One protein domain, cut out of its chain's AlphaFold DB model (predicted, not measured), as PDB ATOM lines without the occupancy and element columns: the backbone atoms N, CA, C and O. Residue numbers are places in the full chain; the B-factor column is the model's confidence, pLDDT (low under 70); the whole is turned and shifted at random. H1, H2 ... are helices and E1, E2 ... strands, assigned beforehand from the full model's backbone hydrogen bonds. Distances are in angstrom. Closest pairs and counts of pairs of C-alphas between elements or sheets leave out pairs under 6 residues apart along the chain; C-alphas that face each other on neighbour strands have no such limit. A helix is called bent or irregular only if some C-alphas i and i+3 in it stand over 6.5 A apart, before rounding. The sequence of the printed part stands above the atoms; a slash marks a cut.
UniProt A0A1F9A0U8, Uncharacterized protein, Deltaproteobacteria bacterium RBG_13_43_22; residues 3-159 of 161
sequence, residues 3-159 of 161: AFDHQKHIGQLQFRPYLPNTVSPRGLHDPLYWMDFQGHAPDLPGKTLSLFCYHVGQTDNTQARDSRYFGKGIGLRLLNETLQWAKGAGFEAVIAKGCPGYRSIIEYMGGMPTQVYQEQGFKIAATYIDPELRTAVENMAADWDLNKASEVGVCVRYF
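What this domain is: This is residues 3 to 159 of the 161 residues of an uncharacterized protein of Deltaproteobacteria bacterium RBG_13_43_22 (UniProt A0A1F9A0U8). A strongly twisted sheet of six strands curls round one long helix, H2, with the short helix H4 over the same face and the small helix H1 on the opposite face. The hairpin of E1 and E2 makes one edge of the sheet, while the short helices H5 and H6 pack on each other beyond the end of E5 and the start of E6. The printed part has 157 residues, with six named helices and six named strands in the order E1 E2 H1 E3 H2 E4 H3 H4 E5 H5 H6 E6. The mixed sheet runs E1 E2 E3 E4 E6 E5, and the class is mixed, helices and strands. The whole is compact, with a radius of gyration of the C-alphas of 15.2 A and spans of 43 by 42 by 29 A.

Where its parts are: E1, residues 3 to 5, begins at C-alpha 3 (164.106, 168.817, 158.019). E2, residues 8 to 17, measures 27.5 A and bends by 55 degrees at residue 11. H1 is residues 31 to 35, and E3, residues 48 to 54, measures 18.7 A. H2, residues 74 to 88, measures 21.0 A from C-alpha 74 (168.994, 172.190, 162.972). E4 is residues 93 to 98, H3 103 to 109, H4 114 to 119, E5 123 to 129, H5 131 to 138 and H6 146 to 149. E6, residues 151 to 158, measures 22.8 A and ends at C-alpha 158 (167.921, 155.159, 178.406).

How they stand to each other: E1 and E2 are antiparallel, with N 5 and O 8 at 2.9 A. E2 and E3 are antiparallel, with N 16 and O 50 at 2.9 A. E3 and E4 are parallel, with N 51 and O 95 at 2.9 A; with H2 they make a strand-helix-strand unit, two parallel neighbour strands with a helix between, its crossover right-handed. E6 is antiparallel to E4, N 96 and O 155 at 2.8 A, and to E5, N 154 and O 126 at 2.8 A. E4, H3 H4 and E5 make a split unit, with E6 between its strands, also right-handed. The sheet and H2 and H4 on one face make two layers; the closest C-alphas of E2 and H2 are Leu 13 and Leu 78, 6.3 A. H4 lies over E6, only just, at a height of 8.3 A over the sheet. H1 lies over E3 at 7.5 A. H3 and H6 only graze the sheet. H5 touches H6, closest at the C-alphas of Arg 134 and Leu 146, 6.3 A. In H2, H3, H4 and H5 every O i to N i+4 pair is within hydrogen-bond range; H1, only just irregular with C-alphas 31 and 34 6.8 A apart, has 0 of 1, and 1 of 2 O i to N i+3 pairs; H6 is too short for an O i to N i+4 pair.

The domain as a whole: The C-alphas farthest apart, Gly 90 and Ala 142, are 45.6 A apart. The printed part has no cut. The links E2 to H1, H1 to E3 and E3 to H2 are long. No printed residue is under 70 in pLDDT.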
ATOM      1  N   ALA A   3     164.380 167.396 157.876       97.56
ATOM      2  CA  ALA A   3     164.106 168.817 158.019       97.56
ATOM      3  C   ALA A   3     163.962 169.453 156.634       97.56
ATOM      4  O   ALA A   3     164.763 169.195 155.725       97.56
ATOM      5  N   PHE A   4     162.953 170.310 156.500       97.19
ATOM      6  CA  PHE A   4     162.629 171.001 155.261       97.19
ATOM      7  C   PHE A   4     162.546 172.509 155.486       97.19
ATOM      8  O   PHE A   4     162.043 172.958 156.516       97.19
ATOM      9  N   ASP A   5     163.014 173.270 154.501       96.19
ATOM     10  CA  ASP A   5     162.658 174.673 154.305       96.19
ATOM     11  C   ASP A   5     161.652 174.734 153.151       96.19
ATOM     12  O   ASP A   5     161.999 174.500 151.989       96.19
ATOM     13  N   HIS A   6     160.378 174.937 153.483       94.81
ATOM     14  CA  HIS A   6     159.253 174.705 152.576       94.81
ATOM     15  C   HIS A   6     159.305 173.296 151.948       94.81
ATOM     16  O   HIS A   6     159.112 172.303 152.641       94.81
ATOM     17  N   GLN A   7     159.555 173.197 150.639       94.19
ATOM     18  CA  GLN A   7     159.686 171.923 149.920       94.19
ATOM     19  C   GLN A   7     161.141 171.452 149.791       94.19
ATOM     20  O   GLN A   7     161.395 170.340 149.329       94.19
ATOM     21  N   LYS A   8     162.115 172.278 150.182       94.00
ATOM     22  CA  LYS A   8     163.535 171.961 150.049       94.00
ATOM     23  C   LYS A   8     163.988 171.105 151.228       94.00
ATOM     24  O   LYS A   8     163.907 171.540 152.372       94.00
ATOM     25  N   HIS A   9     164.520 169.915 150.958       95.31
ATOM     26  CA  HIS A   9     165.223 169.121 151.969       95.31
ATOM     27  C   HIS A   9     166.529 169.827 152.372       95.31
ATOM     28  O   HIS A   9     167.362 170.133 151.516       95.31
ATOM     29  N   ILE A  10     166.694 170.101 153.668       97.00
ATOM     30  CA  ILE A  10     167.840 170.859 154.209       97.00
ATOM     31  C   ILE A  10     168.601 170.114 155.307       97.00
ATOM     32  O   ILE A  10     169.616 170.609 155.799       97.00
ATOM     33  N   GLY A  11     168.117 168.954 155.741       96.25
ATOM     34  CA  GLY A  11     168.766 168.204 156.801       96.25
ATOM     35  C   GLY A  11     168.117 166.864 157.071       96.25
ATOM     36  O   GLY A  11     166.900 166.723 157.033       96.25
ATOM     37  N   GLN A  12     168.946 165.894 157.428       96.56
ATOM     38  CA  GLN A  12     168.510 164.560 157.806       96.56
ATOM     39  C   GLN A  12     169.358 164.053 158.967       96.56
ATOM     40  O   GLN A  12     170.570 164.243 158.965       96.56
ATOM     41  N   LEU A  13     168.719 163.378 159.919       97.94
ATOM     42  CA  LEU A  13     169.376 162.484 160.872       97.94
ATOM     43  C   LEU A  13     169.008 161.048 160.503       97.94
ATOM     44  O   LEU A  13     167.820 160.694 160.468       97.94
ATOM     45  N   GLN A  14     170.023 160.244 160.195       97.50
ATOM     46  CA  GLN A  14     169.883 158.813 159.960       97.50
ATOM     47  C   GLN A  14     169.909 158.043 161.282       97.50
ATOM     48  O   GLN A  14     170.547 158.453 162.248       97.50
ATOM     49  N   PHE A  15     169.216 156.910 161.326       97.69
ATOM     50  CA  PHE A  15     169.251 155.990 162.458       97.69
ATOM     51  C   PHE A  15     168.860 154.585 162.003       97.69
ATOM     52  O   PHE A  15     168.214 154.423 160.963       97.69
ATOM     53  N   ARG A  16     169.257 153.570 162.771       97.50
ATOM     54  CA  ARG A  16     168.973 152.148 162.520       97.50
ATOM     55  C   ARG A  16     168.754 151.412 163.846       97.50
ATOM     56  O   ARG A  16     169.185 151.924 164.878       97.50
ATOM     57  N   PRO A  17     168.126 150.224 163.856       97.75
ATOM     58  CA  PRO A  17     168.187 149.341 165.020       97.75
ATOM     59  C   PRO A  17     169.644 149.084 165.419       97.75
ATOM     60  O   PRO A  17     170.492 148.895 164.547       97.75
ATOM     61  N   TYR A  18     169.938 149.114 166.715       98.31
ATOM     62  CA  TYR A  18     171.265 148.784 167.221       98.31
ATOM     63  C   TYR A  18     171.551 147.293 167.031       98.31
ATOM     64  O   TYR A  18     170.743 146.442 167.398       98.31
ATOM     65  N   LEU A  19     172.716 146.994 166.463       97.00
ATOM     66  CA  LEU A  19     173.262 145.654 166.324       97.00
ATOM     67  C   LEU A  19     174.635 145.640 167.010       97.00
ATOM     68  O   LEU A  19     175.567 146.281 166.504       97.00
ATOM     69  N   PRO A  20     174.773 144.956 168.160       91.62
ATOM     70  CA  PRO A  20     176.047 144.889 168.863       91.62
ATOM     71  C   PRO A  20     177.105 144.221 167.980       91.62
ATOM     72  O   PRO A  20     176.792 143.353 167.165       91.62
ATOM     73  N   ASN A  21     178.366 144.618 168.160       91.19
ATOM     74  CA  ASN A  21     179.518 144.096 167.409       91.19
ATOM     75  C   ASN A  21     179.463 144.338 165.888       91.19
ATOM     76  O   ASN A  21     180.107 143.617 165.127       91.19
ATOM     77  N   THR A  22     178.708 145.343 165.433       97.00
ATOM     78  CA  THR A  22     178.793 145.798 164.040       97.00
ATOM     79  C   THR A  22     180.221 146.236 163.731       97.00
ATOM     80  O   THR A  22     180.815 146.980 164.505       97.00
ATOM     81  N   VAL A  23     180.748 145.791 162.592       96.94
ATOM     82  CA  VAL A  23     182.059 146.194 162.072       96.94
ATOM     83  C   VAL A  23     181.856 146.870 160.726       96.94
ATOM     84  O   VAL A  23     181.141 146.358 159.860       96.94
ATOM     85  N   SER A  24     182.476 148.031 160.552       96.81
ATOM     86  CA  SER A  24     182.429 148.788 159.313       96.81
ATOM     87  C   SER A  24     183.343 148.148 158.259       96.81
ATOM     88  O   SER A  24     184.559 148.116 158.446       96.81
ATOM     89  N   PRO A  25     182.823 147.675 157.111       95.56
ATOM     90  CA  PRO A  25     183.645 146.987 156.112       95.56
ATOM     91  C   PRO A  25     184.625 147.920 155.385       95.56
ATOM     92  O   PRO A  25     185.582 147.450 154.773       95.56
ATOM     93  N   ARG A  26     184.373 149.234 155.407       94.06
ATOM     94  CA  ARG A  26     185.230 150.264 154.794       94.06
ATOM     95  C   ARG A  26     185.550 151.386 155.780       94.06
ATOM     96  O   ARG A  26     185.709 152.537 155.372       94.06
ATOM     97  N   GLY A  27     185.591 151.033 157.065       93.94
ATOM     98  CA  GLY A  27     186.033 151.933 158.115       93.94
ATOM     99  C   GLY A  27     185.233 153.232 158.169       93.94
ATOM    100  O   GLY A  27     184.011 153.208 158.013       93.94
ATOM    101  N   LEU A  28     185.912 154.362 158.339       93.81
ATOM    102  CA  LEU A  28     185.356 155.715 158.484       93.81
ATOM    103  C   LEU A  28     184.390 156.134 157.366       93.81
ATOM    104  O   LEU A  28     183.493 156.949 157.578       93.81
ATOM    105  N   HIS A  29     184.572 155.585 156.165       92.38
ATOM    106  CA  HIS A  29     183.825 155.974 154.970       92.38
ATOM    107  C   HIS A  29     182.590 155.113 154.699       92.38
ATOM    108  O   HIS A  29     181.818 155.418 153.784       92.38
ATOM    109  N   ASP A  30     182.387 154.031 155.451       95.19
ATOM    110  CA  ASP A  30     181.186 153.220 155.303       95.19
ATOM    111  C   ASP A  30     180.025 153.780 156.136       95.19
ATOM    112  O   ASP A  30     180.232 154.198 157.278       95.19
ATOM    113  N   PRO A  31     178.772 153.710 155.651       92.19
ATOM    114  CA  PRO A  31     177.616 154.076 156.460       92.19
ATOM    115  C   PRO A  31     177.556 153.358 157.813       92.19
ATOM    116  O   PRO A  31     177.073 153.949 158.776       92.19
ATOM    117  N   LEU A  32     178.031 152.107 157.905       96.25
ATOM    118  CA  LEU A  32     178.015 151.333 159.151       96.25
ATOM    119  C   LEU A  32     179.010 151.823 160.210       96.25
ATOM    120  O   LEU A  32     178.866 151.439 161.370       96.25
ATOM    121  N   TYR A  33     179.944 152.713 159.860       97.12
ATOM    122  CA  TYR A  33     180.908 153.302 160.791       97.12
ATOM    123  C   TYR A  33     180.266 153.823 162.081       97.12
ATOM    124  O   TYR A  33     180.820 153.660 163.165       97.12
ATOM    125  N   TRP A  34     179.080 154.427 161.994       97.38
ATOM    126  CA  TRP A  34     178.394 155.011 163.151       97.38
ATOM    127  C   TRP A  34     177.963 153.990 164.211       97.38
ATOM    128  O   TRP A  34     177.737 154.372 165.356       97.38
ATOM    129  N   MET A  35     177.883 152.706 163.849       97.12
ATOM    130  CA  MET A  35     177.574 151.599 164.760       97.12
ATOM    131  C   MET A  35     178.798 150.726 165.081       97.12
ATOM    132  O   MET A  35     178.709 149.837 165.924       97.12
ATOM    133  N   ASP A  36     179.937 150.977 164.435       97.62
ATOM    134  CA  ASP A  36     181.190 150.296 164.738       97.62
ATOM    135  C   ASP A  36     181.887 150.958 165.928       97.62
ATOM    136  O   ASP A  36     182.564 151.975 165.789       97.62
ATOM    137  N   PHE A  37     181.712 150.394 167.118       97.19
ATOM    138  CA  PHE A  37     182.317 150.914 168.345       97.19
ATOM    139  C   PHE A  37     183.702 150.316 168.647       97.19
ATOM    140  O   PHE A  37     184.181 150.479 169.764       97.19
ATOM    141  N   GLN A  38     184.336 149.605 167.703       95.38
ATOM    142  CA  GLN A  38     185.699 149.059 167.834       95.38
ATOM    143  C   GLN A  38     185.953 148.279 169.141       95.38
ATOM    144  O   GLN A  38     186.981 148.427 169.794       95.38
ATOM    145  N   GLY A  39     184.988 147.454 169.556       95.75
ATOM    146  CA  GLY A  39     185.069 146.674 170.800       95.75
ATOM    147  C   GLY A  39     184.581 147.399 172.061       95.75
ATOM    148  O   GLY A  39     184.527 146.789 173.124       95.75
ATOM    149  N   HIS A  40     184.147 148.657 171.952       97.12
ATOM    150  CA  HIS A  40     183.551 149.440 173.044       97.12
ATOM    151  C   HIS A  40     182.011 149.443 173.027       97.12
ATOM    152  O   HIS A  40     181.379 150.284 173.668       97.12
ATOM    153  N   ALA A  41     181.394 148.531 172.272       96.81
ATOM    154  CA  ALA A  41     179.945 148.388 172.185       96.81
ATOM    155  C   ALA A  41     179.371 147.896 173.535       96.81
ATOM    156  O   ALA A  41     179.771 146.827 173.998       96.81
ATOM    157  N   PRO A  42     178.452 148.636 174.183       96.69
ATOM    158  CA  PRO A  42     177.845 148.204 175.435       96.69
ATOM    159  C   PRO A  42     176.753 147.156 175.191       96.69
ATOM    160  O   PRO A  42     176.154 147.092 174.111       96.69
ATOM    161  N   ASP A  43     176.457 146.375 176.229       96.88
ATOM    162  CA  ASP A  43     175.257 145.543 176.270       96.88
ATOM    163  C   ASP A  43     174.031 146.435 176.515       96.88
ATOM    164  O   ASP A  43     174.004 147.221 177.467       96.88
ATOM    165  N   LEU A  44     173.047 146.373 175.616       97.25
ATOM    166  CA  LEU A  44     171.884 147.263 175.598       97.25
ATOM    167  C   LEU A  44     170.596 146.475 175.328       97.25
ATOM    168  O   LEU A  44     170.646 145.423 174.690       97.25
ATOM    169  N   PRO A  45     169.428 146.998 175.746       96.62
ATOM    170  CA  PRO A  45     168.152 146.338 175.506       96.62
ATOM    171  C   PRO A  45     167.856 146.110 174.021       96.62
ATOM    172  O   PRO A  45     168.327 146.849 173.149       96.62
ATOM    173  N   GLY A  46     167.003 145.123 173.734       94.06
ATOM    174  CA  GLY A  46     166.664 144.727 172.366       94.06
ATOM    175  C   GLY A  46     166.055 145.861 171.535       94.06
ATOM    176  O   GLY A  46     166.348 145.970 170.343       94.06
ATOM    177  N   LYS A  47     165.262 146.756 172.143       96.94
ATOM    178  CA  LYS A  47     164.736 147.945 171.456       96.94
ATOM    179  C   LYS A  47     165.638 149.157 171.656       96.94
ATOM    180  O   LYS A  47     165.227 150.173 172.216       96.94
ATOM    181  N   THR A  48     166.858 149.069 171.137       98.62
ATOM    182  CA  THR A  48     167.797 150.195 171.102       98.62
ATOM    183  C   THR A  48     167.897 150.790 169.699       98.62
ATOM    184  O   THR A  48     168.076 150.074 168.711       98.62
ATOM    185  N   LEU A  49     167.814 152.119 169.600       98.50
ATOM    186  CA  LEU A  49     168.043 152.864 168.362       98.50
ATOM    187  C   LEU A  49     169.493 153.360 168.297       98.50
ATOM    188  O   LEU A  49     169.960 154.012 169.223       98.50
ATOM    189  N   SER A  50     170.191 153.115 167.193       98.56
ATOM    190  CA  SER A  50     171.519 153.673 166.933       98.56
ATOM    191  C   SER A  50     171.429 154.884 166.005       98.56
ATOM    192  O   SER A  50     170.840 154.800 164.921       98.56
ATOM    193  N   LEU A  51     171.995 156.016 166.432       98.56
ATOM    194  CA  LEU A  51     172.072 157.246 165.645       98.56
ATOM    195  C   LEU A  51     173.262 157.213 164.686       98.56
ATOM    196  O   LEU A  51     174.367 156.818 165.050       98.56
ATOM    197  N   PHE A  52     173.007 157.642 163.456       97.56
ATOM    198  CA  PHE A  52     173.968 157.688 162.358       97.56
ATOM    199  C   PHE A  52     174.261 159.155 161.991       97.56
ATOM    200  O   PHE A  52     174.047 160.068 162.791       97.56
ATOM    201  N   CYS A  53     174.767 159.389 160.784       94.81
ATOM    202  CA  CYS A  53     175.150 160.704 160.297       94.81
ATOM    203  C   CYS A  53     174.000 161.728 160.228       94.81
ATOM    204  O   CYS A  53     172.822 161.431 159.985       94.81
ATOM    205  N   TYR A  54     174.424 162.979 160.373       96.31
ATOM    206  CA  TYR A  54     173.685 164.210 160.176       96.31
ATOM    207  C   TYR A  54     174.070 164.814 158.818       96.31
ATOM    208  O   TYR A  54     175.235 165.113 158.548       96.31
ATOM    209  N   HIS A  55     173.071 165.066 157.975       94.81
ATOM    210  CA  HIS A  55     173.229 165.688 156.658       94.81
ATOM    211  C   HIS A  55     172.668 167.116 156.615       94.81
ATOM    212  O   HIS A  55     171.945 167.491 155.697       94.81
ATOM    213  N   VAL A  56     172.951 167.929 157.635       96.06
ATOM    214  CA  VAL A  56     172.433 169.307 157.720       96.06
ATOM    215  C   VAL A  56     173.146 170.213 156.720       96.06
ATOM    216  O   VAL A  56     174.369 170.239 156.676       96.06
ATOM    217  N   GLY A  57     172.389 170.975 155.935       94.50
ATOM    218  CA  GLY A  57     172.913 171.909 154.936       94.50
ATOM    219  C   GLY A  57     173.478 171.250 153.676       94.50
ATOM    220  O   GLY A  57     173.909 171.967 152.783       94.50
ATOM    221  N   GLN A  58     173.460 169.921 153.567       92.44
ATOM    222  CA  GLN A  58     173.865 169.219 152.349       92.44
ATOM    223  C   GLN A  58     172.660 169.112 151.416       92.44
ATOM    224  O   GLN A  58     171.836 168.209 151.542       92.44
ATOM    225  N   THR A  59     172.508 170.106 150.541       89.94
ATOM    226  CA  THR A  59     171.311 170.255 149.695       89.94
ATOM    227  C   THR A  59     171.477 169.701 148.280       89.94
ATOM    228  O   THR A  59     170.566 169.831 147.466       89.94
ATOM    229  N   ASP A  60     172.629 169.108 147.985       87.19
ATOM    230  CA  ASP A  60     172.966 168.437 146.732       87.19
ATOM    231  C   ASP A  60     173.857 167.206 147.012       87.19
ATOM    232  O   ASP A  60     174.056 166.816 148.163       87.19
ATOM    233  N   ASN A  61     174.378 166.572 145.958       83.88
ATOM    234  CA  ASN A  61     175.217 165.372 146.068       83.88
ATOM    235  C   ASN A  61     176.691 165.674 146.403       83.88
ATOM    236  O   ASN A  61     177.525 164.769 146.361       83.88
ATOM    237  N   THR A  62     177.042 166.926 146.700       87.00
ATOM    238  CA  THR A  62     178.393 167.297 147.130       87.00
ATOM    239  C   THR A  62     178.536 167.151 148.648       87.00
ATOM    240  O   THR A  62     177.568 166.882 149.360       87.00
ATOM    241  N   GLN A  63     179.756 167.321 149.164       82.50
ATOM    242  CA  GLN A  63     180.009 167.398 150.609       82.50
ATOM    243  C   GLN A  63     179.828 168.821 151.167       82.50
ATOM    244  O   GLN A  63     179.973 169.031 152.370       82.50
ATOM    245  N   ALA A  64     179.521 169.806 150.313       87.81
ATOM    246  CA  ALA A  64     179.405 171.193 150.731       87.81
ATOM    247  C   ALA A  64     178.196 171.396 151.653       87.81
ATOM    248  O   ALA A  64     177.098 170.885 151.419       87.81
ATOM    249  N   ARG A  65     178.403 172.189 152.707       92.06
ATOM    250  CA  ARG A  65     177.358 172.568 153.656       92.06
ATOM    251  C   ARG A  65     176.902 174.000 153.394       92.06
ATOM    252  O   ARG A  65     177.677 174.946 153.505       92.06
ATOM    253  N   ASP A  66     175.619 174.178 153.103       94.50
ATOM    254  CA  ASP A  66     174.997 175.496 152.993       94.50
ATOM    255  C   ASP A  66     174.984 176.185 154.369       94.50
ATOM    256  O   ASP A  66     174.318 175.747 155.317       94.50
ATOM    257  N   SER A  67     175.736 177.283 154.476       94.25
ATOM    258  CA  SER A  67     175.960 178.039 155.716       94.25
ATOM    259  C   SER A  67     174.704 178.725 156.261       94.25
ATOM    260  O   SER A  67     174.676 179.129 157.430       94.25
ATOM    261  N   ARG A  68     173.639 178.822 155.452       95.88
ATOM    262  CA  ARG A  68     172.320 179.270 155.913       95.88
ATOM    263  C   ARG A  68     171.667 178.264 156.857       95.88
ATOM    264  O   ARG A  68     170.856 178.674 157.679       95.88
ATOM    265  N   TYR A  69     172.042 176.984 156.777       96.25
ATOM    266  CA  TYR A  69     171.475 175.902 157.590       96.25
ATOM    267  C   TYR A  69     172.504 175.283 158.543       96.25
ATOM    268  O   TYR A  69     172.210 175.023 159.715       96.25
ATOM    269  N   PHE A  70     173.728 175.042 158.071       95.44
ATOM    270  CA  PHE A  70     174.757 174.403 158.885       95.44
ATOM    271  C   PHE A  70     175.208 175.309 160.040       95.44
ATOM    272  O   PHE A  70     175.472 176.501 159.869       95.44
ATOM    273  N   GLY A  71     175.278 174.745 161.249       93.81
ATOM    274  CA  GLY A  71     175.598 175.496 162.468       93.81
ATOM    275  C   GLY A  71     174.468 176.396 162.992       93.81
ATOM    276  O   GLY A  71     174.729 177.249 163.834       93.81
ATOM    277  N   LYS A  72     173.220 176.228 162.528       96.75
ATOM    278  CA  LYS A  72     172.044 176.994 163.000       96.75
ATOM    279  C   LYS A  72     171.145 176.235 163.984       96.75
ATOM    280  O   LYS A  72     169.985 176.581 164.160       96.75
ATOM    281  N   GLY A  73     171.651 175.165 164.600       96.50
ATOM    282  CA  GLY A  73     170.894 174.359 165.570       96.50
ATOM    283  C   GLY A  73     169.939 173.318 164.967       96.50
ATOM    284  O   GLY A  73     169.316 172.570 165.716       96.50
ATOM    285  N   ILE A  74     169.857 173.189 163.636       97.88
ATOM    286  CA  ILE A  74     168.994 172.190 162.972       97.88
ATOM    287  C   ILE A  74     169.369 170.758 163.374       97.88
ATOM    288  O   ILE A  74     168.486 169.956 163.654       97.88
ATOM    289  N   GLY A  75     170.665 170.436 163.452       97.56
ATOM    290  CA  GLY A  75     171.122 169.106 163.876       97.56
ATOM    291  C   GLY A  75     170.673 168.755 165.297       97.56
ATOM    292  O   GLY A  75     170.169 167.661 165.530       97.56
ATOM    293  N   LEU A  76     170.772 169.711 166.226       98.12
ATOM    294  CA  LEU A  76     170.282 169.545 167.595       98.12
ATOM    295  C   LEU A  76     168.761 169.360 167.627       98.12
ATOM    296  O   LEU A  76     168.251 168.503 168.341       98.12
ATOM    297  N   ARG A  77     168.024 170.125 166.815       98.38
ATOM    298  CA  ARG A  77     166.574 169.954 166.717       98.38
ATOM    299  C   ARG A  77     166.204 168.575 166.168       98.38
ATOM    300  O   ARG A  77     165.336 167.931 166.741       98.38
ATOM    301  N   LEU A  78     166.883 168.102 165.120       98.62
ATOM    302  CA  LEU A  78     166.700 166.752 164.574       98.62
ATOM    303  C   LEU A  78     166.944 165.673 165.635       98.62
ATOM    304  O   LEU A  78     166.138 164.753 165.743       98.62
ATOM    305  N   LEU A  79     168.009 165.808 166.431       98.69
ATOM    306  CA  LEU A  79     168.282 164.919 167.559       98.69
ATOM    307  C   LEU A  79     167.101 164.908 168.538       98.69
ATOM    308  O   LEU A  79     166.566 163.845 168.835       98.69
ATOM    309  N   ASN A  80     166.644 166.077 168.986       98.56
ATOM    310  CA  ASN A  80     165.569 166.181 169.974       98.56
ATOM    311  C   ASN A  80     164.253 165.566 169.484       98.56
ATOM    312  O   ASN A  80     163.620 164.813 170.223       98.56
ATOM    313  N   GLU A  81     163.877 165.828 168.232       98.50
ATOM    314  CA  GLU A  81     162.691 165.230 167.606       98.50
ATOM    315  C   GLU A  81     162.839 163.707 167.468       98.50
ATOM    316  O   GLU A  81     161.905 162.957 167.751       98.50
ATOM    317  N   THR A  82     164.028 163.212 167.102       98.62
ATOM    318  CA  THR A  82     164.302 161.769 167.058       98.62
ATOM    319  C   THR A  82     164.203 161.121 168.437       98.62
ATOM    320  O   THR A  82     163.643 160.034 168.538       98.62
ATOM    321  N   LEU A  83     164.685 161.769 169.499       98.50
ATOM    322  CA  LEU A  83     164.586 161.244 170.865       98.50
ATOM    323  C   LEU A  83     163.139 161.209 171.362       98.50
ATOM    324  O   LEU A  83     162.730 160.225 171.976       98.50
ATOM    325  N   GLN A  84     162.356 162.253 171.081       98.19
ATOM    326  CA  GLN A  84     160.931 162.283 171.411       98.19
ATOM    327  C   GLN A  84     160.164 161.183 170.672       98.19
ATOM    328  O   GLN A  84     159.402 160.444 171.296       98.19
ATOM    329  N   TRP A  85     160.413 161.030 169.369       98.31
ATOM    330  CA  TRP A  85     159.820 159.960 168.574       98.31
ATOM    331  C   TRP A  85     160.221 158.573 169.088       98.31
ATOM    332  O   TRP A  85     159.348 157.733 169.282       98.31
ATOM    333  N   ALA A  86     161.509 158.335 169.353       98.12
ATOM    334  CA  ALA A  86     161.998 157.041 169.826       98.12
ATOM    335  C   ALA A  86     161.347 156.655 171.162       98.12
ATOM    336  O   ALA A  86     160.881 155.526 171.314       98.12
ATOM    337  N   LYS A  87     161.214 157.614 172.086       97.75
ATOM    338  CA  LYS A  87     160.473 157.407 173.332       97.75
ATOM    339  C   LYS A  87     159.010 157.036 173.062       97.75
ATOM    340  O   LYS A  87     158.525 156.041 173.587       97.75
ATOM    341  N   GLY A  88     158.309 157.808 172.228       97.50
ATOM    342  CA  GLY A  88     156.902 157.550 171.893       97.50
ATOM    343  C   GLY A  88     156.668 156.234 171.140       97.50
ATOM    344  O   GLY A  88     155.600 155.643 171.253       97.50
ATOM    345  N   ALA A  89     157.674 155.752 170.408       97.25
ATOM    346  CA  ALA A  89     157.655 154.474 169.701       97.25
ATOM    347  C   ALA A  89     158.030 153.272 170.593       97.25
ATOM    348  O   ALA A  89     158.062 152.139 170.108       97.25
ATOM    349  N   GLY A  90     158.307 153.494 171.883       96.81
ATOM    350  CA  GLY A  90     158.619 152.433 172.839       96.81
ATOM    351  C   GLY A  90     160.006 151.817 172.649       96.81
ATOM    352  O   GLY A  90     160.175 150.622 172.902       96.81
ATOM    353  N   PHE A  91     160.980 152.598 172.167       98.12
ATOM    354  CA  PHE A  91     162.389 152.238 172.328       98.12
ATOM    355  C   PHE A  91     162.778 152.346 173.804       98.12
ATOM    356  O   PHE A  91     162.269 153.198 174.528       98.12
ATOM    357  N   GLU A  92     163.707 151.499 174.229       98.31
ATOM    358  CA  GLU A  92     164.210 151.429 175.607       98.31
ATOM    359  C   GLU A  92     165.483 152.271 175.769       98.31
ATOM    360  O   GLU A  92     165.753 152.842 176.827       98.31
ATOM    361  N   ALA A  93     166.269 152.394 174.695       98.56
ATOM    362  CA  ALA A  93     167.482 153.194 174.685       98.56
ATOM    363  C   ALA A  93     167.810 153.766 173.301       98.56
ATOM    364  O   ALA A  93     167.339 153.304 172.258       98.56
ATOM    365  N   VAL A  94     168.675 154.778 173.305       98.75
ATOM    366  CA  VAL A  94     169.328 155.345 172.127       98.75
ATOM    367  C   VAL A  94     170.832 155.349 172.358       98.75
ATOM    368  O   VAL A  94     171.296 155.798 173.405       98.75
ATOM    369  N   ILE A  95     171.591 154.888 171.371       98.81
ATOM    370  CA  ILE A  95     173.052 154.931 171.347       98.81
ATOM    371  C   ILE A  95     173.538 155.799 170.185       98.81
ATOM    372  O   ILE A  95     172.919 155.841 169.123       98.81
ATOM    373  N   ALA A  96     174.647 156.502 170.379       98.62
ATOM    374  CA  ALA A  96     175.295 157.297 169.350       98.62
ATOM    375  C   ALA A  96     176.817 157.279 169.513       98.62
ATOM    376  O   ALA A  96     177.328 157.253 170.634       98.62
ATOM    377  N   LYS A  97     177.540 157.372 168.395       98.44
ATOM    378  CA  LYS A  97     178.963 157.718 168.393       98.44
ATOM    379  C   LYS A  97     179.102 159.246 168.366       98.44
ATOM    380  O   LYS A  97     178.712 159.894 167.396       98.44
ATOM    381  N   GLY A  98     179.605 159.826 169.451       98.25
ATOM    382  CA  GLY A  98     179.920 161.248 169.577       98.25
ATOM    383  C   GLY A  98     181.281 161.567 168.976       98.25
ATOM    384  O   GLY A  98     182.243 160.843 169.226       98.25
ATOM    385  N   CYS A  99     181.361 162.630 168.176       96.75
ATOM    386  CA  CYS A  99     182.624 163.089 167.600       96.75
ATOM    387  C   CYS A  99     183.299 164.176 168.467       96.75
ATOM    388  O   CYS A  99     182.668 164.754 169.361       96.75
ATOM    389  N   PRO A 100     184.573 164.493 168.197       97.25
ATOM    390  CA  PRO A 100     185.242 165.668 168.744       97.25
ATOM    391  C   PRO A 100     184.548 166.989 168.377       97.25
ATOM    392  O   PRO A 100     183.981 167.143 167.296       97.25
ATOM    393  N   GLY A 101     184.664 167.993 169.251       95.81
ATOM    394  CA  GLY A 101     184.015 169.307 169.112       95.81
ATOM    395  C   GLY A 101     184.602 170.260 168.059       95.81
ATOM    396  O   GLY A 101     184.299 171.452 168.085       95.81
ATOM    397  N   TYR A 102     185.443 169.783 167.142       94.88
ATOM    398  CA  TYR A 102     186.051 170.616 166.102       94.88
ATOM    399  C   TYR A 102     185.105 170.752 164.907       94.88
ATOM    400  O   TYR A 102     184.648 169.758 164.347       94.88
ATOM    401  N   ARG A 103     184.833 171.986 164.467       91.62
ATOM    402  CA  ARG A 103     183.855 172.266 163.397       91.62
ATOM    403  C   ARG A 103     184.125 171.505 162.096       91.62
ATOM    404  O   ARG A 103     183.199 170.955 161.516       91.62
ATOM    405  N   SER A 104     185.375 171.478 161.661       92.19
ATOM    406  CA  SER A 104     185.862 170.746 160.485       92.19
ATOM    407  C   SER A 104     185.647 169.236 160.605       92.19
ATOM    408  O   SER A 104     185.232 168.605 159.640       92.19
ATOM    409  N   ILE A 105     185.847 168.667 161.797       94.81
ATOM    410  CA  ILE A 105     185.584 167.247 162.068       94.81
ATOM    411  C   ILE A 105     184.078 166.977 162.045       94.81
ATOM    412  O   ILE A 105     183.635 166.019 161.422       94.81
ATOM    413  N   ILE A 106     183.273 167.842 162.665       94.38
ATOM    414  CA  ILE A 106     181.806 167.747 162.640       94.38
ATOM    415  C   ILE A 106     181.289 167.778 161.194       94.38
ATOM    416  O   ILE A 106     180.437 166.969 160.831       94.38
ATOM    417  N   GLU A 107     181.807 168.689 160.371       92.44
ATOM    418  CA  GLU A 107     181.438 168.840 158.961       92.44
ATOM    419  C   GLU A 107     181.829 167.621 158.121       92.44
ATOM    420  O   GLU A 107     180.977 167.094 157.397       92.44
ATOM    421  N   TYR A 108     183.074 167.159 158.270       91.94
ATOM    422  CA  TYR A 108     183.627 166.001 157.571       91.94
ATOM    423  C   TYR A 108     182.899 164.704 157.928       91.94
ATOM    424  O   TYR A 108     182.472 163.962 157.048       91.94
ATOM    425  N   MET A 109     182.718 164.449 159.223       92.69
ATOM    426  CA  MET A 109     182.056 163.241 159.702       92.69
ATOM    427  C   MET A 109     180.553 163.289 159.410       92.69
ATOM    428  O   MET A 109     179.929 162.269 159.143       92.69
ATOM    429  N   GLY A 110     179.935 164.471 159.489       93.38
ATOM    430  CA  GLY A 110     178.485 164.565 159.643       93.38
ATOM    431  C   GLY A 110     178.048 164.019 161.004       93.38
ATOM    432  O   GLY A 110     177.048 163.317 161.099       93.38
ATOM    433  N   GLY A 111     178.831 164.282 162.051       93.69
ATOM    434  CA  GLY A 111     178.569 163.830 163.418       93.69
ATOM    435  C   GLY A 111     177.947 164.905 164.304       93.69
ATOM    436  O   GLY A 111     177.706 166.033 163.878       93.69
ATOM    437  N   MET A 112     177.734 164.554 165.569       96.81
ATOM    438  CA  MET A 112     177.402 165.498 166.634       96.81
ATOM    439  C   MET A 112     178.430 165.350 167.764       96.81
ATOM    440  O   MET A 112     178.789 164.208 168.081       96.81
ATOM    441  N   PRO A 113     178.899 166.451 168.383       97.62
ATOM    442  CA  PRO A 113     179.879 166.358 169.452       97.62
ATOM    443  C   PRO A 113     179.386 165.553 170.651       97.62
ATOM    444  O   PRO A 113     178.226 165.676 171.047       97.62
ATOM    445  N   THR A 114     180.291 164.811 171.291       98.31
ATOM    446  CA  THR A 114     180.017 164.068 172.537       98.31
ATOM    447  C   THR A 114     179.353 164.948 173.602       98.31
ATOM    448  O   THR A 114     178.356 164.549 174.201       98.31
ATOM    449  N   GLN A 115     179.832 166.186 173.771       98.19
ATOM    450  CA  GLN A 115     179.264 167.137 174.731       98.19
ATOM    451  C   GLN A 115     177.782 167.446 174.459       98.19
ATOM    452  O   GLN A 115     176.986 167.508 175.393       98.19
ATOM    453  N   VAL A 116     177.377 167.572 173.190       98.19
ATOM    454  CA  VAL A 116     175.973 167.846 172.843       98.19
ATOM    455  C   VAL A 116     175.083 166.669 173.238       98.19
ATOM    456  O   VAL A 116     173.979 166.875 173.738       98.19
ATOM    457  N   TYR A 117     175.552 165.428 173.077       98.69
ATOM    458  CA  TYR A 117     174.814 164.265 173.572       98.69
ATOM    459  C   TYR A 117     174.664 164.298 175.098       98.69
ATOM    460  O   TYR A 117     173.567 164.056 175.603       98.69
ATOM    461  N   GLN A 118     175.718 164.649 175.839       98.50
ATOM    462  CA  GLN A 118     175.643 164.779 177.301       98.50
ATOM    463  C   GLN A 118     174.615 165.833 177.730       98.50
ATOM    464  O   GLN A 118     173.794 165.571 178.609       98.50
ATOM    465  N   GLU A 119     174.586 166.985 177.057       98.19
ATOM    466  CA  GLU A 119     173.585 168.039 177.275       98.19
ATOM    467  C   GLU A 119     172.152 167.560 176.978       98.19
ATOM    468  O   GLU A 119     171.198 168.049 177.580       98.19
ATOM    469  N   GLN A 120     171.988 166.562 176.099       98.00
ATOM    470  CA  GLN A 120     170.710 165.888 175.834       98.00
ATOM    471  C   GLN A 120     170.459 164.662 176.729       98.00
ATOM    472  O   GLN A 120     169.592 163.837 176.424       98.00
ATOM    473  N   GLY A 121     171.183 164.528 177.841       98.06
ATOM    474  CA  GLY A 121     170.958 163.493 178.851       98.06
ATOM    475  C   GLY A 121     171.537 162.121 178.503       98.06
ATOM    476  O   GLY A 121     171.136 161.126 179.109       98.06
ATOM    477  N   PHE A 122     172.453 162.040 177.537       98.69
ATOM    478  CA  PHE A 122     173.229 160.823 177.316       98.69
ATOM    479  C   PHE A 122     174.320 160.685 178.383       98.69
ATOM    480  O   PHE A 122     174.948 161.657 178.799       98.69
ATOM    481  N   LYS A 123     174.585 159.447 178.787       98.50
ATOM    482  CA  LYS A 123     175.767 159.056 179.556       98.50
ATOM    483  C   LYS A 123     176.840 158.551 178.598       98.50
ATOM    484  O   LYS A 123     176.525 157.960 177.569       98.50
ATOM    485  N   ILE A 124     178.104 158.758 178.950       98.56
ATOM    486  CA  ILE A 124     179.232 158.233 178.180       98.56
ATOM    487  C   ILE A 124     179.583 156.855 178.733       98.56
ATOM    488  O   ILE A 124     180.036 156.745 179.868       98.56
ATOM    489  N   ALA A 125     179.316 155.811 177.951       98.38
ATOM    490  CA  ALA A 125     179.616 154.427 178.311       98.38
ATOM    491  C   ALA A 125     181.106 154.101 178.129       98.38
ATOM    492  O   ALA A 125     181.669 153.334 178.904       98.38
ATOM    493  N   ALA A 126     181.741 154.701 177.123       98.38
ATOM    494  CA  ALA A 126     183.168 154.578 176.854       98.38
ATOM    495  C   ALA A 126     183.665 155.776 176.034       98.38
ATOM    496  O   ALA A 126     182.888 156.423 175.328       98.38
ATOM    497  N   THR A 127     184.967 156.031 176.097       98.44
ATOM    498  CA  THR A 127     185.696 156.949 175.213       98.44
ATOM    499  C   THR A 127     186.926 156.236 174.684       98.44
ATOM    500  O   THR A 127     187.571 155.495 175.429       98.44
ATOM    501  N   TYR A 128     187.264 156.451 173.418       98.31
ATOM    502  CA  TYR A 128     188.457 155.861 172.817       98.31
ATOM    503  C   TYR A 128     188.994 156.726 171.678       98.31
ATOM    504  O   TYR A 128     188.278 157.546 171.102       98.31
ATOM    505  N   ILE A 129     190.274 156.538 171.366       98.12
ATOM    506  CA  ILE A 129     190.926 157.163 170.217       98.12
ATOM    507  C   ILE A 129     190.590 156.335 168.982       98.12
ATOM    508  O   ILE A 129     191.003 155.183 168.886       98.12
ATOM    509  N   ASP A 130     189.854 156.920 168.041       97.69
ATOM    510  CA  ASP A 130     189.546 156.271 166.771       97.69
ATOM    511  C   ASP A 130     190.752 156.411 165.817       97.69
ATOM    512  O   ASP A 130     191.106 157.535 165.442       97.69
ATOM    513  N   PRO A 131     191.422 155.307 165.437       95.75
ATOM    514  CA  PRO A 131     192.646 155.350 164.637       95.75
ATOM    515  C   PRO A 131     192.410 155.832 163.200       95.75
ATOM    516  O   PRO A 131     193.290 156.463 162.606       95.75
ATOM    517  N   GLU A 132     191.231 155.580 162.635       95.25
ATOM    518  CA  GLU A 132     190.904 156.031 161.284       95.25
ATOM    519  C   GLU A 132     190.592 157.522 161.275       95.25
ATOM    520  O   GLU A 132     191.108 158.259 160.433       95.25
ATOM    521  N   LEU A 133     189.822 157.993 162.262       96.12
ATOM    522  CA  LEU A 133     189.610 159.424 162.446       96.12
ATOM    523  C   LEU A 133     190.936 160.134 162.725       96.12
ATOM    524  O   LEU A 133     191.180 161.183 162.142       96.12
ATOM    525  N   ARG A 134     191.819 159.551 163.548       96.06
ATOM    526  CA  ARG A 134     193.164 160.085 163.802       96.06
ATOM    527  C   ARG A 134     193.928 160.324 162.499       96.06
ATOM    528  O   ARG A 134     194.423 161.423 162.266       96.06
ATOM    529  N   THR A 135     193.958 159.312 161.638       94.06
ATOM    530  CA  THR A 135     194.615 159.382 160.325       94.06
ATOM    531  C   THR A 135     193.986 160.469 159.442       94.06
ATOM    532  O   THR A 135     194.684 161.200 158.739       94.06
ATOM    533  N   ALA A 136     192.659 160.622 159.490       93.44
ATOM    534  CA  ALA A 136     191.972 161.675 158.749       93.44
ATOM    535  C   ALA A 136     192.344 163.078 159.264       93.44
ATOM    536  O   ALA A 136     192.603 163.970 158.457       93.44
ATOM    537  N   VAL A 137     192.409 163.280 160.584       94.38
ATOM    538  CA  VAL A 137     192.630 164.608 161.188       94.38
ATOM    539  C   VAL A 137     194.079 165.075 161.123       94.38
ATOM    540  O   VAL A 137     194.299 166.283 161.048       94.38
ATOM    541  N   GLU A 138     195.051 164.158 161.046       92.00
ATOM    542  CA  GLU A 138     196.463 164.474 160.760       92.00
ATOM    543  C   GLU A 138     196.620 165.302 159.474       92.00
ATOM    544  O   GLU A 138     197.492 166.163 159.385       92.00
ATOM    545  N   ASN A 139     195.725 165.103 158.501       87.75
ATOM    546  CA  ASN A 139     195.718 165.834 157.235       87.75
ATOM    547  C   ASN A 139     194.828 167.094 157.247       87.75
ATOM    548  O   ASN A 139     194.812 167.835 156.265       87.75
ATOM    549  N   MET A 140     194.060 167.340 158.316       89.44
ATOM    550  CA  MET A 140     193.100 168.452 158.389       89.44
ATOM    551  C   MET A 140     193.682 169.719 159.018       89.44
ATOM    552  O   MET A 140     193.314 170.819 158.603       89.44
ATOM    553  N   ALA A 141     194.534 169.589 160.038       83.06
ATOM    554  CA  ALA A 141     195.099 170.738 160.744       83.06
ATOM    555  C   ALA A 141     196.397 170.383 161.478       83.06
ATOM    556  O   ALA A 141     196.437 169.435 162.256       83.06
ATOM    557  N   ALA A 142     197.434 171.201 161.282       75.12
ATOM    558  CA  ALA A 142     198.768 170.957 161.831       75.12
ATOM    559  C   ALA A 142     198.877 171.159 163.357       75.12
ATOM    560  O   ALA A 142     199.732 170.545 163.988       75.12
ATOM    561  N   ASP A 143     198.008 171.985 163.955       89.06
ATOM    562  CA  ASP A 143     198.161 172.452 165.345       89.06
ATOM    563  C   ASP A 143     197.190 171.794 166.343       89.06
ATOM    564  O   ASP A 143     197.075 172.230 167.493       89.06
ATOM    565  N   TRP A 144     196.426 170.780 165.930       94.00
ATOM    566  CA  TRP A 144     195.516 170.096 166.851       94.00
ATOM    567  C   TRP A 144     196.238 169.039 167.686       94.00
ATOM    568  O   TRP A 144     197.096 168.302 167.205       94.00
ATOM    569  N   ASP A 145     195.808 168.899 168.941       95.75
ATOM    570  CA  ASP A 145     196.081 167.699 169.725       95.75
ATOM    571  C   ASP A 145     195.350 166.522 169.068       95.75
ATOM    572  O   ASP A 145     194.127 166.400 169.177       95.75
ATOM    573  N   LEU A 146     196.103 165.674 168.367       95.44
ATOM    574  CA  LEU A 146     195.559 164.562 167.592       95.44
ATOM    575  C   LEU A 146     194.759 163.577 168.445       95.44
ATOM    576  O   LEU A 146     193.800 163.008 167.942       95.44
ATOM    577  N   ASN A 147     195.107 163.388 169.724       96.19
ATOM    578  CA  ASN A 147     194.327 162.514 170.600       96.19
ATOM    579  C   ASN A 147     192.947 163.128 170.850       96.19
ATOM    580  O   ASN A 147     191.934 162.466 170.663       96.19
ATOM    581  N   LYS A 148     192.886 164.419 171.189       96.50
ATOM    582  CA  LYS A 148     191.600 165.111 171.394       96.50
ATOM    583  C   LYS A 148     190.791 165.235 170.107       96.50
ATOM    584  O   LYS A 148     189.567 165.146 170.136       96.50
ATOM    585  N   ALA A 149     191.463 165.440 168.978       97.25
ATOM    586  CA  ALA A 149     190.840 165.555 167.666       97.25
ATOM    587  C   ALA A 149     190.368 164.213 167.089       97.25
ATOM    588  O   ALA A 149     189.676 164.216 166.074       97.25
ATOM    589  N   SER A 150     190.685 163.083 167.721       97.50
ATOM    590  CA  SER A 150     190.187 161.768 167.310       97.50
ATOM    591  C   SER A 150     189.576 160.950 168.450       97.50
ATOM    592  O   SER A 150     189.333 159.756 168.284       97.50
ATOM    593  N   GLU A 151     189.311 161.570 169.599       98.31
ATOM    594  CA  GLU A 151     188.587 160.943 170.702       98.31
ATOM    595  C   GLU A 151     187.084 160.912 170.401       98.31
ATOM    596  O   GLU A 151     186.432 161.948 170.254       98.31
ATOM    597  N   VAL A 152     186.517 159.712 170.325       98.38
ATOM    598  CA  VAL A 152     185.080 159.505 170.127       98.38
ATOM    599  C   VAL A 152     184.432 158.973 171.400       98.38
ATOM    600  O   VAL A 152     185.048 158.252 172.187       98.38
ATOM    601  N   GLY A 153     183.167 159.336 171.608       98.44
ATOM    602  CA  GLY A 153     182.377 158.901 172.759       98.44
ATOM    603  C   GLY A 153     181.298 157.897 172.375       98.44
ATOM    604  O   GLY A 153     180.544 158.120 171.430       98.44
ATOM    605  N   VAL A 154     181.148 156.826 173.150       98.62
ATOM    606  CA  VAL A 154     179.985 155.935 173.084       98.62
ATOM    607  C   VAL A 154     178.902 156.506 173.993       98.62
ATOM    608  O   VAL A 154     178.956 156.370 175.215       98.62
ATOM    609  N   CYS A 155     177.940 157.204 173.402       98.81
ATOM    610  CA  CYS A 155     176.906 157.940 174.120       98.81
ATOM    611  C   CYS A 155     175.639 157.086 174.206       98.81
ATOM    612  O   CYS A 155     175.093 156.715 173.171       98.81
ATOM    613  N   VAL A 156     175.118 156.835 175.408       98.69
ATOM    614  CA  VAL A 156     173.886 156.059 175.625       98.69
ATOM    615  C   VAL A 156     172.873 156.861 176.433       98.69
ATOM    616  O   VAL A 156     173.197 157.420 177.481       98.69
ATOM    617  N   ARG A 157     171.620 156.880 175.986       98.50
ATOM    618  CA  ARG A 157     170.483 157.425 176.727       98.50
ATOM    619  C   ARG A 157     169.405 156.360 176.864       98.50
ATOM    620  O   ARG A 157     168.859 155.912 175.864       98.50
ATOM    621  N   TYR A 158     169.071 156.008 178.099       98.31
ATOM    622  CA  TYR A 158     167.921 155.159 178.406       98.31
ATOM    623  C   TYR A 158     166.651 156.006 178.482       98.31
ATOM    624  O   TYR A 158     166.689 157.158 178.935       98.31
ATOM    625  N   PHE A 159     165.529 155.440 178.053       96.25
ATOM    626  CA  PHE A 159     164.216 155.993 178.341       96.25
ATOM    627  C   PHE A 159     163.672 155.334 179.613       96.25
ATOM    628  O   PHE A 159     163.800 154.124 179.756       96.25
TER     629      PHE A 159